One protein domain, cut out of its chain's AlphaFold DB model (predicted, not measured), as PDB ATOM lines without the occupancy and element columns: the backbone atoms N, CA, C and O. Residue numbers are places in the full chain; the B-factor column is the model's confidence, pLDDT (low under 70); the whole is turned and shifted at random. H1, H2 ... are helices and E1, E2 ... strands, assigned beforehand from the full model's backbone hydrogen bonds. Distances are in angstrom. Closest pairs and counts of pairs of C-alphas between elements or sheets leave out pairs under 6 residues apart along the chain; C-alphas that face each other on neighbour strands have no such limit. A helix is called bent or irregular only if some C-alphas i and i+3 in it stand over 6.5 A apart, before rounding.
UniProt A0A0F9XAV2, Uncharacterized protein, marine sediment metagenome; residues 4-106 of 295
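Overview. This is residues 4 to 106 of the 295 residues of an uncharacterized protein of marine sediment metagenome (UniProt A0A0F9XAV2). A narrow, twisted four-strand meander, each strand the antiparallel neighbour of the one before, lies beside a group of helices built round the long H4. H1 and H2 pack on one side of H4 and H3 on another, while H4 passes E3 with residues 90 to 101. The 103 printed residues hold H1 H2 E1 E2 E3 E4 H3 H4 along the chain; the sheet order is E1 E2 E3 E4, antiparallel, and the class is mixed. The whole is compact, radius of gyration of the C-alphas 13.8 A, but elongated, spanning 46 by 26 by 22 A.

Arrangement. E2, residues 31 to 39, pairs with E3, residues 49 to 55, as a hairpin; N 36 and O 52 are 2.8 A apart, within hydrogen-bond range. E1, residues 26 to 28, forms a hairpin with E2, with N 33 and O 26 at 2.8 A. E4, residues 59 to 61, forms one with E3, with N 53 and O 60 at 2.9 A. H4, residues 80 to 105, only grazes the sheet. H3, residues 67 to 74, touches H4 at a steep tilt of 55 degrees, opposite ways, closest C-alphas Arg 67 and Ala 91, 5.2 A. H1, residues 4 to 15, touches H4 with residues 10 to 14 alone, at a shallow tilt of 26 degrees, opposite ways, closest C-alphas Ala 13 and Phe 93, 5.6 A. H2, residues 18 to 22, touches H4, closest C-alphas Leu 20 and Ile 86, 6.0 A. H1 and H3 are apart. Every O i to N i+4 pair is within hydrogen-bond range in H2, against 7 of 8 in H1, 2 of 4 in H3 and 17 of 22 in H4.

Along the chain. H4 measures 38.1 A and ends at C-alpha 105 (62.631, -10.163, -36.731). E2 measures 25.1 A from C-alpha 31 (33.078, 13.843, -25.020), E3 19.2 A, and H1 19.0 A from C-alpha 4 (51.166, -23.386, -32.159). H1 is irregular, C-alphas 4 and 7 being 8.1 A apart, and H3 only just, with 68 and 71 at 6.6 A.

Size, cuts and confidence. The C-alphas farthest apart, Gly 30 and Ile 106, are 46.3 A apart. The printed part has no cut, no link is long, and no printed residue is under 70 in pLDDT.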
ATOM      1  N   LYS A   4      52.153 -22.433 -31.619       85.25
ATOM      2  CA  LYS A   4      51.166 -23.386 -32.159       85.25
ATOM      3  C   LYS A   4      49.755 -23.137 -31.622       85.25
ATOM      4  O   LYS A   4      48.786 -23.526 -32.249       85.25
ATOM      5  N   ASN A   5      49.655 -22.481 -30.468       88.56
ATOM      6  CA  ASN A   5      48.399 -22.135 -29.813       88.56
ATOM      7  C   ASN A   5      48.171 -20.617 -29.822       88.56
ATOM      8  O   ASN A   5      47.430 -20.105 -28.983       88.56
ATOM      9  N   LEU A   6      48.815 -19.885 -30.741       91.56
ATOM     10  CA  LEU A   6      48.839 -18.424 -30.708       91.56
ATOM     11  C   LEU A   6      47.432 -17.828 -30.785       91.56
ATOM     12  O   LEU A   6      47.125 -16.874 -30.074       91.56
ATOM     13  N   GLU A   7      46.564 -18.418 -31.606       92.12
ATOM     14  CA  GLU A   7      45.157 -18.029 -31.689       92.12
ATOM     15  C   GLU A   7      44.451 -18.158 -30.332       92.12
ATOM     16  O   GLU A   7      43.788 -17.217 -29.894       92.12
ATOM     17  N   LEU A   8      44.646 -19.278 -29.628       92.19
ATOM     18  CA  LEU A   8      44.042 -19.535 -28.321       92.19
ATOM     19  C   LEU A   8      44.571 -18.573 -27.249       92.19
ATOM     20  O   LEU A   8      43.795 -18.054 -26.442       92.19
ATOM     21  N   GLU A   9      45.875 -18.295 -27.245       93.06
ATOM     22  CA  GLU A   9      46.471 -17.324 -26.322       93.06
ATOM     23  C   GLU A   9      45.946 -15.910 -26.569       93.06
ATOM     24  O   GLU A   9      45.570 -15.205 -25.624       93.06
ATOM     25  N   CYS A  10      45.842 -15.520 -27.841       94.25
ATOM     26  CA  CYS A  10      45.243 -14.258 -28.256       94.25
ATOM     27  C   CYS A  10      43.768 -14.176 -27.844       94.25
ATOM     28  O   CYS A  10      43.346 -13.160 -27.287       94.25
ATOM     29  N   ALA A  11      43.000 -15.250 -28.037       93.12
ATOM     30  CA  ALA A  11      41.597 -15.327 -27.642       93.12
ATOM     31  C   ALA A  11      41.415 -15.183 -26.127       93.12
ATOM     32  O   ALA A  11      40.558 -14.422 -25.659       93.12
ATOM     33  N   GLY A  12      42.267 -15.849 -25.345       94.12
ATOM     34  CA  GLY A  12      42.310 -15.698 -23.894       94.12
ATOM     35  C   GLY A  12      42.659 -14.271 -23.465       94.12
ATOM     36  O   GLY A  12      42.007 -13.718 -22.576       94.12
ATOM     37  N   ALA A  13      43.645 -13.643 -24.112       94.00
ATOM     38  CA  ALA A  13      44.047 -12.270 -23.815       94.00
ATOM     39  C   ALA A  13      42.936 -11.257 -24.131       94.00
ATOM     40  O   ALA A  13      42.639 -10.408 -23.293       94.00
ATOM     41  N   VAL A  14      42.262 -11.385 -25.276       94.38
ATOM     42  CA  VAL A  14      41.122 -10.525 -25.636       94.38
ATOM     43  C   VAL A  14      39.940 -10.739 -24.692       94.38
ATOM     44  O   VAL A  14      39.304  -9.770 -24.285       94.38
ATOM     45  N   SER A  15      39.671 -11.977 -24.275       94.31
ATOM     46  CA  SER A  15      38.593 -12.270 -23.318       94.31
ATOM     47  C   SER A  15      38.814 -11.569 -21.972       94.31
ATOM     48  O   SER A  15      37.869 -11.048 -21.378       94.31
ATOM     49  N   ARG A  16      40.072 -11.455 -21.517       95.19
ATOM     50  CA  ARG A  16      40.432 -10.687 -20.309       95.19
ATOM     51  C   ARG A  16      40.188  -9.179 -20.444       95.19
ATOM     52  O   ARG A  16      40.104  -8.496 -19.425       95.19
ATOM     53  N   LEU A  17      40.020  -8.658 -21.661       94.81
ATOM     54  CA  LEU A  17      39.655  -7.261 -21.915       94.81
ATOM     55  C   LEU A  17      38.146  -7.003 -21.826       94.81
ATOM     56  O   LEU A  17      37.739  -5.844 -21.892       94.81
ATOM     57  N   ALA A  18      37.302  -8.026 -21.644       93.12
ATOM     58  CA  ALA A  18      35.849  -7.851 -21.550       93.12
ATOM     59  C   ALA A  18      35.405  -6.762 -20.545       93.12
ATOM     60  O   ALA A  18      34.533  -5.966 -20.905       93.12
ATOM     61  N   PRO A  19      36.020  -6.620 -19.348       92.75
ATOM     62  CA  PRO A  19      35.676  -5.532 -18.435       92.75
ATOM     63  C   PRO A  19      35.926  -4.149 -19.041       92.75
ATOM     64  O   PRO A  19      35.091  -3.264 -18.892       92.75
ATOM     65  N   LEU A  20      37.025  -3.966 -19.782       94.00
ATOM     66  CA  LEU A  20      37.297  -2.720 -20.498       94.00
ATOM     67  C   LEU A  20      36.229  -2.463 -21.563       94.00
ATOM     68  O   LEU A  20      35.703  -1.360 -21.639       94.00
ATOM     69  N   LEU A  21      35.894  -3.475 -22.366       92.19
ATOM     70  CA  LEU A  21      34.920  -3.337 -23.450       92.19
ATOM     71  C   LEU A  21      33.522  -2.977 -22.936       92.19
ATOM     72  O   LEU A  21      32.843  -2.181 -23.573       92.19
ATOM     73  N   SER A  22      33.130  -3.488 -21.765       92.19
ATOM     74  CA  SER A  22      31.838  -3.176 -21.139       92.19
ATOM     75  C   SER A  22      31.681  -1.718 -20.691       92.19
ATOM     76  O   SER A  22      30.557  -1.257 -20.513       92.19
ATOM     77  N   LEU A  23      32.787  -0.980 -20.533       91.88
ATOM     78  CA  LEU A  23      32.765   0.441 -20.167       91.88
ATOM     79  C   LEU A  23      32.551   1.369 -21.367       91.88
ATOM     80  O   LEU A  23      32.424   2.579 -21.185       91.88
ATOM     81  N   PHE A  24      32.555   0.840 -22.592       93.19
ATOM     82  CA  PHE A  24      32.440   1.634 -23.809       93.19
ATOM     83  C   PHE A  24      31.298   1.134 -24.710       93.19
ATOM     84  O   PHE A  24      31.027  -0.062 -24.764       93.19
ATOM     85  N   PRO A  25      30.663   2.031 -25.486       93.50
ATOM     86  CA  PRO A  25      30.913   3.470 -25.527       93.50
ATOM     87  C   PRO A  25      30.387   4.207 -24.286       93.50
ATOM     88  O   PRO A  25      29.434   3.768 -23.652       93.50
ATOM     89  N   GLN A  26      30.993   5.349 -23.964       93.25
ATOM     90  CA  GLN A  26      30.564   6.207 -22.853       93.25
ATOM     91  C   GLN A  26      30.810   7.685 -23.154       93.25
ATOM     92  O   GLN A  26      31.677   8.024 -23.958       93.25
ATOM     93  N   THR A  27      30.069   8.569 -22.484       91.44
ATOM     94  CA  THR A  27      30.231  10.025 -22.598       91.44
ATOM     95  C   THR A  27      30.765  10.585 -21.287       91.44
ATOM     96  O   THR A  27      30.105  10.473 -20.255       91.44
ATOM     97  N   ILE A  28      31.942  11.211 -21.325       86.19
ATOM     98  CA  ILE A  28      32.599  11.800 -20.148       86.19
ATOM     99  C   ILE A  28      32.851  13.275 -20.429       86.19
ATOM    100  O   ILE A  28      33.451  13.613 -21.444       86.19
ATOM    101  N   ALA A  29      32.379  14.157 -19.542       85.62
ATOM    102  CA  ALA A  29      32.520  15.612 -19.687       85.62
ATOM    103  C   ALA A  29      32.075  16.150 -21.070       85.62
ATOM    104  O   ALA A  29      32.671  17.078 -21.605       85.62
ATOM    105  N   GLY A  30      31.039  15.546 -21.663       86.38
ATOM    106  CA  GLY A  30      30.525  15.911 -22.988       86.38
ATOM    107  C   GLY A  30      31.282  15.302 -24.177       86.38
ATOM    108  O   GLY A  30      30.827  15.447 -25.309       86.38
ATOM    109  N   GLU A  31      32.382  14.574 -23.959       89.94
ATOM    110  CA  GLU A  31      33.078  13.843 -25.020       89.94
ATOM    111  C   GLU A  31      32.593  12.394 -25.119       89.94
ATOM    112  O   GLU A  31      32.749  11.593 -24.194       89.94
ATOM    113  N   TYR A  32      32.051  12.038 -26.284       92.94
ATOM    114  CA  TYR A  32      31.756  10.651 -26.619       92.94
ATOM    115  C   TYR A  32      33.058   9.884 -26.856       92.94
ATOM    116  O   TYR A  32      33.896  10.296 -27.660       92.94
ATOM    117  N   SER A  33      33.214   8.767 -26.159       93.56
ATOM    118  CA  SER A  33      34.397   7.916 -26.182       93.56
ATOM    119  C   SER A  33      34.014   6.491 -26.568       93.56
ATOM    120  O   SER A  33      33.027   5.942 -26.074       93.56
ATOM    121  N   ARG A  34      34.821   5.857 -27.421       94.69
ATOM    122  CA  ARG A  34      34.634   4.465 -27.859       94.69
ATOM    123  C   ARG A  34      35.957   3.723 -27.973       94.69
ATOM    124  O   ARG A  34      36.995   4.338 -28.214       94.69
ATOM    125  N   ILE A  35      35.897   2.397 -27.893       95.00
ATOM    126  CA  ILE A  35      37.031   1.527 -28.210       95.00
ATOM    127  C   ILE A  35      36.986   1.132 -29.685       95.00
ATOM    128  O   ILE A  35      35.929   0.856 -30.251       95.00
ATOM    129  N   SER A  36      38.157   1.121 -30.308       93.75
ATOM    130  CA  SER A  36      38.394   0.630 -31.658       93.75
ATOM    131  C   SER A  36      39.571  -0.332 -31.619       93.75
ATOM    132  O   SER A  36      40.601  -0.023 -31.023       93.75
ATOM    133  N   PHE A  37      39.432  -1.458 -32.308       94.75
ATOM    134  CA  PHE A  37      40.553  -2.339 -32.610       94.75
ATOM    135  C   PHE A  37      41.157  -1.971 -33.965       94.75
ATOM    136  O   PHE A  37      40.425  -1.587 -34.883       94.75
ATOM    137  N   GLU A  38      42.477  -2.071 -34.091       94.06
ATOM    138  CA  GLU A  38      43.210  -1.761 -35.321       94.06
ATOM    139  C   GLU A  38      44.264  -2.845 -35.584       94.06
ATOM    140  O   GLU A  38      45.044  -3.173 -34.699       94.06
ATOM    141  N   ILE A  39      44.291  -3.419 -36.790       94.00
ATOM    142  CA  ILE A  39      45.334  -4.380 -37.186       94.00
ATOM    143  C   ILE A  39      46.520  -3.598 -37.740       94.00
ATOM    144  O   ILE A  39      46.351  -2.777 -38.648       94.00
ATOM    145  N   HIS A  40      47.716  -3.879 -37.237       92.00
ATOM    146  CA  HIS A  40      48.936  -3.200 -37.651       92.00
ATOM    147  C   HIS A  40      49.769  -4.044 -38.624       92.00
ATOM    148  O   HIS A  40      49.978  -5.241 -38.440       92.00
ATOM    149  N   SER A  41      50.284  -3.383 -39.661       86.25
ATOM    150  CA  SER A  41      51.142  -3.973 -40.700       86.25
ATOM    151  C   SER A  41      52.524  -3.319 -40.790       86.25
ATOM    152  O   SER A  41      53.305  -3.637 -41.681       86.25
ATOM    153  N   SER A  42      52.849  -2.386 -39.889       88.19
ATOM    154  CA  SER A  42      54.170  -1.754 -39.859       88.19
ATOM    155  C   SER A  42      55.215  -2.697 -39.263       88.19
ATOM    156  O   SER A  42      54.894  -3.502 -38.395       88.19
ATOM    157  N   ASN A  43      56.486  -2.540 -39.649       82.19
ATOM    158  CA  ASN A  43      57.578  -3.393 -39.151       82.19
ATOM    159  C   ASN A  43      57.683  -3.443 -37.616       82.19
ATOM    160  O   ASN A  43      58.121  -4.446 -37.070       82.19
ATOM    161  N   LYS A  44      57.282  -2.373 -36.915       85.88
ATOM    162  CA  LYS A  44      57.359  -2.279 -35.446       85.88
ATOM    163  C   LYS A  44      56.172  -2.899 -34.705       85.88
ATOM    164  O   LYS A  44      56.237  -2.996 -33.488       85.88
ATOM    165  N   ARG A  45      55.066  -3.186 -35.397       87.81
ATOM    166  CA  ARG A  45      53.814  -3.694 -34.807       87.81
ATOM    167  C   ARG A  45      53.200  -4.777 -35.698       87.81
ATOM    168  O   ARG A  45      51.981  -4.881 -35.813       87.81
ATOM    169  N   TYR A  46      54.038  -5.528 -36.398       91.62
ATOM    170  CA  TYR A  46      53.616  -6.370 -37.511       91.62
ATOM    171  C   TYR A  46      52.709  -7.509 -37.034       91.62
ATOM    172  O   TYR A  46      53.060  -8.220 -36.098       91.62
ATOM    173  N   GLY A  47      51.533  -7.658 -37.650       90.94
ATOM    174  CA  GLY A  47      50.568  -8.704 -37.293       90.94
ATOM    175  C   GLY A  47      49.868  -8.497 -35.944       90.94
ATOM    176  O   GLY A  47      49.106  -9.358 -35.510       90.94
ATOM    177  N   THR A  48      50.090  -7.361 -35.276       94.19
ATOM    178  CA  THR A  48      49.501  -7.083 -33.959       94.19
ATOM    179  C   THR A  48      48.117  -6.453 -34.056       94.19
ATOM    180  O   THR A  48      47.766  -5.803 -35.049       94.19
ATOM    181  N   LEU A  49      47.353  -6.597 -32.977       95.56
ATOM    182  CA  LEU A  49      46.081  -5.929 -32.762       95.56
ATOM    183  C   LEU A  49      46.258  -4.801 -31.736       95.56
ATOM    184  O   LEU A  49      46.581  -5.036 -30.577       95.56
ATOM    185  N   GLY A  50      46.047  -3.558 -32.155       94.31
ATOM    186  CA  GLY A  50      46.044  -2.387 -31.286       94.31
ATOM    187  C   GLY A  50      44.675  -2.125 -30.668       94.31
ATOM    188  O   GLY A  50      43.643  -2.309 -31.316       94.31
ATOM    189  N   ILE A  51      44.676  -1.635 -29.425       95.50
ATOM    190  CA  ILE A  51      43.483  -1.138 -28.728       95.50
ATOM    191  C   ILE A  51      43.571   0.380 -28.668       95.50
ATOM    192  O   ILE A  51      44.534   0.939 -28.140       95.50
ATOM    193  N   VAL A  52      42.555   1.052 -29.192       95.38
ATOM    194  CA  VAL A  52      42.533   2.509 -29.291       95.38
ATOM    195  C   VAL A  52      41.271   3.052 -28.648       95.38
ATOM    196  O   VAL A  52      40.165   2.650 -29.011       95.38
ATOM    197  N   ILE A  53      41.431   4.018 -27.748       94.94
ATOM    198  CA  ILE A  53      40.321   4.843 -27.272       94.94
ATOM    199  C   ILE A  53      40.214   6.050 -28.200       94.94
ATOM    200  O   ILE A  53      41.170   6.814 -28.362       94.94
ATOM    201  N   LYS A  54      39.057   6.203 -28.841       94.56
ATOM    202  CA  LYS A  54      38.742   7.330 -29.721       94.56
ATOM    203  C   LYS A  54      37.709   8.208 -29.040       94.56
ATOM    204  O   LYS A  54      36.624   7.722 -28.719       94.56
ATOM    205  N   THR A  55      38.042   9.478 -28.862       91.12
ATOM    206  CA  THR A  55      37.074  10.533 -28.561       91.12
ATOM    207  C   THR A  55      36.866  11.400 -29.800       91.12
ATOM    208  O   THR A  55      37.529  11.205 -30.823       91.12
ATOM    209  N   ASN A  56      35.954  12.366 -29.729       86.75
ATOM    210  CA  ASN A  56      35.755  13.327 -30.818       86.75
ATOM    211  C   ASN A  56      37.003  14.189 -31.087       86.75
ATOM    212  O   ASN A  56      37.174  14.682 -32.198       86.75
ATOM    213  N   SER A  57      37.872  14.369 -30.088       85.44
ATOM    214  CA  SER A  57      39.030  15.269 -30.146       85.44
ATOM    215  C   SER A  57      40.379  14.540 -30.108       85.44
ATOM    216  O   SER A  57      41.396  15.116 -30.497       85.44
ATOM    217  N   LYS A  58      40.424  13.287 -29.630       90.19
ATOM    218  CA  LYS A  58      41.675  12.570 -29.339       90.19
ATOM    219  C   LYS A  58      41.637  11.101 -29.749       90.19
ATOM    220  O   LYS A  58      40.611  10.426 -29.699       90.19
ATOM    221  N   ARG A  59      42.822  10.589 -30.090       92.12
ATOM    222  CA  ARG A  59      43.107   9.164 -30.290       92.12
ATOM    223  C   ARG A  59      44.190   8.741 -29.302       92.12
ATOM    224  O   ARG A  59      45.319   9.214 -29.408       92.12
ATOM    225  N   THR A  60      43.866   7.817 -28.408       92.50
ATOM    226  CA  THR A  60      44.814   7.252 -27.440       92.50
ATOM    227  C   THR A  60      45.076   5.795 -27.793       92.50
ATOM    228  O   THR A  60      44.180   4.960 -27.688       92.50
ATOM    229  N   ASP A  61      46.296   5.492 -28.238       93.25
ATOM    230  CA  ASP A  61      46.736   4.125 -28.535       93.25
ATOM    231  C   ASP A  61      47.244   3.466 -27.255       93.25
ATOM    232  O   ASP A  61      48.296   3.840 -26.736       93.25
ATOM    233  N   LEU A  62      46.490   2.501 -26.735       93.62
ATOM    234  CA  LEU A  62      46.892   1.787 -25.530       93.62
ATOM    235  C   LEU A  62      48.030   0.806 -25.816       93.62
ATOM    236  O   LEU A  62      48.779   0.496 -24.899       93.62
ATOM    237  N   GLY A  63      48.200   0.366 -27.068       87.19
ATOM    238  CA  GLY A  63      49.197  -0.638 -27.454       87.19
ATOM    239  C   GLY A  63      50.649  -0.157 -27.407       87.19
ATOM    240  O   GLY A  63      51.559  -0.971 -27.470       87.19
ATOM    241  N   CYS A  64      50.876   1.153 -27.288       83.69
ATOM    242  CA  CYS A  64      52.214   1.738 -27.146       83.69
ATOM    243  C   CYS A  64      52.635   1.945 -25.681       83.69
ATOM    244  O   CYS A  64      53.704   2.498 -25.431       83.69
ATOM    245  N   LEU A  65      51.775   1.585 -24.724       90.31
ATOM    246  CA  LEU A  65      51.992   1.839 -23.304       90.31
ATOM    247  C   LEU A  65      52.565   0.601 -22.613       90.31
ATOM    248  O   LEU A  65      52.101  -0.521 -22.825       90.31
ATOM    249  N   ASP A  66      53.541   0.832 -21.744       87.56
ATOM    250  CA  ASP A  66      54.049  -0.156 -20.800       87.56
ATOM    251  C   ASP A  66      53.105  -0.291 -19.586       87.56
ATOM    252  O   ASP A  66      52.145   0.471 -19.421       87.56
ATOM    253  N   ARG A  67      53.393  -1.239 -18.680       89.50
ATOM    254  CA  ARG A  67      52.606  -1.433 -17.445       89.50
ATOM    255  C   ARG A  67      52.409  -0.138 -16.651       89.50
ATOM    256  O   ARG A  67      51.344   0.057 -16.064       89.50
ATOM    257  N   SER A  68      53.420   0.731 -16.623       91.06
ATOM    258  CA  SER A  68      53.369   1.985 -15.870       91.06
ATOM    259  C   SER A  68      52.483   3.045 -16.538       91.06
ATOM    260  O   SER A  68      51.804   3.795 -15.835       91.06
ATOM    261  N   GLY A  69      52.418   3.064 -17.874       92.31
ATOM    262  CA  GLY A  69      51.651   4.020 -18.671       92.31
ATOM    263  C   GLY A  69      50.169   3.680 -18.854       92.31
ATOM    264  O   GLY A  69      49.351   4.590 -19.013       92.31
ATOM    265  N   VAL A  70      49.784   2.400 -18.770       93.31
ATOM    266  CA  VAL A  70      48.388   1.968 -18.984       93.31
ATOM    267  C   VAL A  70      47.430   2.554 -17.940       93.31
ATOM    268  O   VAL A  70      46.394   3.123 -18.296       93.31
ATOM    269  N   LYS A  71      47.752   2.453 -16.643       93.50
ATOM    270  CA  LYS A  71      46.863   2.944 -15.573       93.50
ATOM    271  C   LYS A  71      46.609   4.461 -15.670       93.50
ATOM    272  O   LYS A  71      45.442   4.852 -15.606       93.50
ATOM    273  N   PRO A  72      47.631   5.325 -15.850       94.12
ATOM    274  CA  PRO A  72      47.430   6.750 -16.109       94.12
ATOM    275  C   PRO A  72      46.517   7.034 -17.305       94.12
ATOM    276  O   PRO A  72      45.620   7.867 -17.187       94.12
ATOM    277  N   ALA A  73      46.697   6.318 -18.420       92.38
ATOM    278  CA  ALA A  73      45.905   6.527 -19.634       92.38
ATOM    279  C   ALA A  73      44.417   6.181 -19.452       92.38
ATOM    280  O   ALA A  73      43.555   6.811 -20.062       92.38
ATOM    281  N   LEU A  74      44.106   5.210 -18.589       93.38
ATOM    282  CA  LEU A  74      42.736   4.761 -18.328       93.38
ATOM    283  C   LEU A  74      42.031   5.514 -17.192       93.38
ATOM    284  O   LEU A  74      40.816   5.397 -17.046       93.38
ATOM    285  N   LYS A  75      42.754   6.304 -16.389       93.31
ATOM    286  CA  LYS A  75      42.205   6.958 -15.186       93.31
ATOM    287  C   LYS A  75      41.050   7.922 -15.479       93.31
ATOM    288  O   LYS A  75      40.201   8.130 -14.621       93.31
ATOM    289  N   ALA A  76      41.016   8.493 -16.681       89.19
ATOM    290  CA  ALA A  76      39.926   9.360 -17.121       89.19
ATOM    291  C   ALA A  76      38.624   8.595 -17.426       89.19
ATOM    292  O   ALA A  76      37.567   9.216 -17.465       89.19
ATOM    293  N   TYR A  77      38.700   7.277 -17.636       90.50
ATOM    294  CA  TYR A  77      37.600   6.450 -18.142       90.50
ATOM    295  C   TYR A  77      37.089   5.410 -17.144       90.50
ATOM    296  O   TYR A  77      35.972   4.924 -17.300       90.50
ATOM    297  N   CYS A  78      37.899   5.054 -16.145       91.81
ATOM    298  CA  CYS A  78      37.620   3.962 -15.219       91.81
ATOM    299  C   CYS A  78      37.751   4.430 -13.764       91.81
ATOM    300  O   CYS A  78      38.666   5.180 -13.409       91.81
ATOM    301  N   LYS A  79      36.889   3.914 -12.884       91.62
ATOM    302  CA  LYS A  79      37.018   4.087 -11.429       91.62
ATOM    303  C   LYS A  79      38.218   3.295 -10.905       91.62
ATOM    304  O   LYS A  79      38.618   2.284 -11.480       91.62
ATOM    305  N   GLU A  80      38.753   3.679  -9.745       92.56
ATOM    306  CA  GLU A  80      39.952   3.037  -9.167       92.56
ATOM    307  C   GLU A  80      39.803   1.514  -8.987       92.56
ATOM    308  O   GLU A  80      40.757   0.767  -9.195       92.56
ATOM    309  N   ARG A  81      38.598   1.030  -8.653       90.81
ATOM    310  CA  ARG A  81      38.313  -0.410  -8.533       90.81
ATOM    311  C   ARG A  81      38.418  -1.142  -9.876       90.81
ATOM    312  O   ARG A  81      38.956  -2.242  -9.912       90.81
ATOM    313  N   GLU A  82      37.935  -0.534 -10.957       92.75
ATOM    314  CA  GLU A  82      37.978  -1.092 -12.317       92.75
ATOM    315  C   GLU A  82      39.411  -1.071 -12.865       92.75
ATOM    316  O   GLU A  82      39.869  -2.054 -13.445       92.75
ATOM    317  N   LEU A  83      40.160   0.007 -12.595       93.75
ATOM    318  CA  LEU A  83      41.568   0.149 -12.994       93.75
ATOM    319  C   LEU A  83      42.449  -0.987 -12.475       93.75
ATOM    320  O   LEU A  83      43.350  -1.421 -13.192       93.75
ATOM    321  N   ARG A  84      42.194  -1.487 -11.258       91.62
ATOM    322  CA  ARG A  84      42.955  -2.606 -10.674       91.62
ATOM    323  C   ARG A  84      42.828  -3.904 -11.470       91.62
ATOM    324  O   ARG A  84      43.733  -4.723 -11.397       91.62
ATOM    325  N   LEU A  85      41.731  -4.085 -12.206       91.00
ATOM    326  CA  LEU A  85      41.485  -5.267 -13.035       91.00
ATOM    327  C   LEU A  85      41.870  -5.017 -14.495       91.00
ATOM    328  O   LEU A  85      42.512  -5.853 -15.123       91.00
ATOM    329  N   ILE A  86      41.511  -3.848 -15.027       95.12
ATOM    330  CA  ILE A  86      41.677  -3.532 -16.447       95.12
ATOM    331  C   ILE A  86      43.133  -3.233 -16.802       95.12
ATOM    332  O   ILE A  86      43.611  -3.697 -17.834       95.12
ATOM    333  N   ALA A  87      43.843  -2.448 -15.983       94.88
ATOM    334  CA  ALA A  87      45.193  -2.018 -16.339       94.88
ATOM    335  C   ALA A  87      46.175  -3.199 -16.471       94.88
ATOM    336  O   ALA A  87      46.904  -3.222 -17.462       94.88
ATOM    337  N   PRO A  88      46.169  -4.207 -15.571       94.56
ATOM    338  CA  PRO A  88      46.947  -5.427 -15.782       94.56
ATOM    339  C   PRO A  88      46.545  -6.170 -17.059       94.56
ATOM    340  O   PRO A  88      47.417  -6.494 -17.852       94.56
ATOM    341  N   ALA A  89      45.245  -6.355 -17.322       95.00
ATOM    342  CA  ALA A  89      44.781  -7.079 -18.509       95.00
ATOM    343  C   ALA A  89      45.221  -6.418 -19.828       95.00
ATOM    344  O   ALA A  89      45.635  -7.110 -20.756       95.00
ATOM    345  N   VAL A  90      45.169  -5.084 -19.908       96.25
ATOM    346  CA  VAL A  90      45.661  -4.329 -21.072       96.25
ATOM    347  C   VAL A  90      47.179  -4.431 -21.191       96.25
ATOM    348  O   VAL A  90      47.690  -4.602 -22.293       96.25
ATOM    349  N   ALA A  91      47.908  -4.351 -20.079       95.06
ATOM    350  CA  ALA A  91      49.360  -4.452 -20.113       95.06
ATOM    351  C   ALA A  91      49.837  -5.852 -20.531       95.06
ATOM    352  O   ALA A  91      50.722  -5.959 -21.375       95.06
ATOM    353  N   ASP A  92      49.211  -6.906 -20.010       93.94
ATOM    354  CA  ASP A  92      49.511  -8.292 -20.380       93.94
ATOM    355  C   ASP A  92      49.140  -8.557 -21.855       93.94
ATOM    356  O   ASP A  92      49.851  -9.260 -22.573       93.94
ATOM    357  N   PHE A  93      48.052  -7.952 -22.347       95.88
ATOM    358  CA  PHE A  93      47.708  -7.978 -23.771       95.88
ATOM    359  C   PHE A  93      48.771  -7.274 -24.631       95.88
ATOM    360  O   PHE A  93      49.182  -7.811 -25.659       95.88
ATOM    361  N   ASN A  94      49.251  -6.099 -24.212       95.25
ATOM    362  CA  ASN A  94      50.313  -5.379 -24.919       95.25
ATOM    363  C   ASN A  94      51.620  -6.178 -24.951       95.25
ATOM    364  O   ASN A  94      52.306  -6.178 -25.969       95.25
ATOM    365  N   GLU A  95      51.957  -6.874 -23.865       93.06
ATOM    366  CA  GLU A  95      53.127  -7.749 -23.804       93.06
ATOM    367  C   GLU A  95      53.022  -8.892 -24.821       93.06
ATOM    368  O   GLU A  95      53.945  -9.095 -25.610       93.06
ATOM    369  N   LEU A  96      51.863  -9.556 -24.906       94.06
ATOM    370  CA  LEU A  96      51.606 -10.557 -25.944       94.06
ATOM    371  C   LEU A  96      51.741  -9.961 -27.356       94.06
ATOM    372  O   LEU A  96      52.361 -10.570 -28.226       94.06
ATOM    373  N   MET A  97      51.211  -8.757 -27.596       95.06
ATOM    374  CA  MET A  97      51.347  -8.089 -28.896       95.06
ATOM    375  C   MET A  97      52.800  -7.719 -29.215       95.06
ATOM    376  O   MET A  97      53.208  -7.810 -30.373       95.06
ATOM    377  N   ASN A  98      53.604  -7.355 -28.217       92.94
ATOM    378  CA  ASN A  98      55.033  -7.117 -28.407       92.94
ATOM    379  C   ASN A  98      55.752  -8.403 -28.833       92.94
ATOM    380  O   ASN A  98      56.516  -8.360 -29.799       92.94
ATOM    381  N   ARG A  99      55.431  -9.546 -28.211       92.25
ATOM    382  CA  ARG A  99      55.962 -10.862 -28.616       92.25
ATOM    383  C   ARG A  99      55.554 -11.227 -30.042       92.25
ATOM    384  O   ARG A  99      56.401 -11.619 -30.842       92.25
ATOM    385  N   VAL A 100      54.283 -11.017 -30.403       94.25
ATOM    386  CA  VAL A 100      53.787 -11.213 -31.781       94.25
ATOM    387  C   VAL A 100      54.551 -10.337 -32.773       94.25
ATOM    388  O   VAL A 100      54.994 -10.829 -33.809       94.25
ATOM    389  N   SER A 101      54.763  -9.055 -32.461       93.06
ATOM    390  CA  SER A 101      55.546  -8.175 -33.333       93.06
ATOM    391  C   SER A 101      57.013  -8.601 -33.430       93.06
ATOM    392  O   SER A 101      57.631  -8.397 -34.477       93.06
ATOM    393  N   GLY A 102      57.574  -9.171 -32.359       92.69
ATOM    394  CA  GLY A 102      58.939  -9.693 -32.315       92.69
ATOM    395  C   GLY A 102      59.188 -10.791 -33.349       92.69
ATOM    396  O   GLY A 102      60.291 -10.867 -33.901       92.69
ATOM    397  N   LEU A 103      58.150 -11.559 -33.712       93.62
ATOM    398  CA  LEU A 103      58.243 -12.628 -34.713       93.62
ATOM    399  C   LEU A 103      58.775 -12.133 -36.051       93.62
ATOM    400  O   LEU A 103      59.544 -12.844 -36.686       93.62
ATOM    401  N   ARG A 104      58.460 -10.896 -36.454       92.62
ATOM    402  CA  ARG A 104      58.912 -10.339 -37.739       92.62
ATOM    403  C   ARG A 104      60.438 -10.233 -37.859       92.62
ATOM    404  O   ARG A 104      60.957 -10.138 -38.965       92.62
ATOM    405  N   SER A 105      61.161 -10.220 -36.738       92.12
ATOM    406  CA  SER A 105      62.631 -10.163 -36.731       92.12
ATOM    407  C   SER A 105      63.312 -11.515 -37.007       92.12
ATOM    408  O   SER A 105      64.512 -11.540 -37.303       92.12
ATOM    409  N   ILE A 106      62.544 -12.608 -36.910       92.81
ATOM    410  CA  ILE A 106      62.985 -14.004 -37.063       92.81
ATOM    411  C   ILE A 106      62.305 -14.663 -38.271       92.81
ATOM    412  O   ILE A 106      62.932 -15.412 -39.006       92.81
TER     413      ILE A 106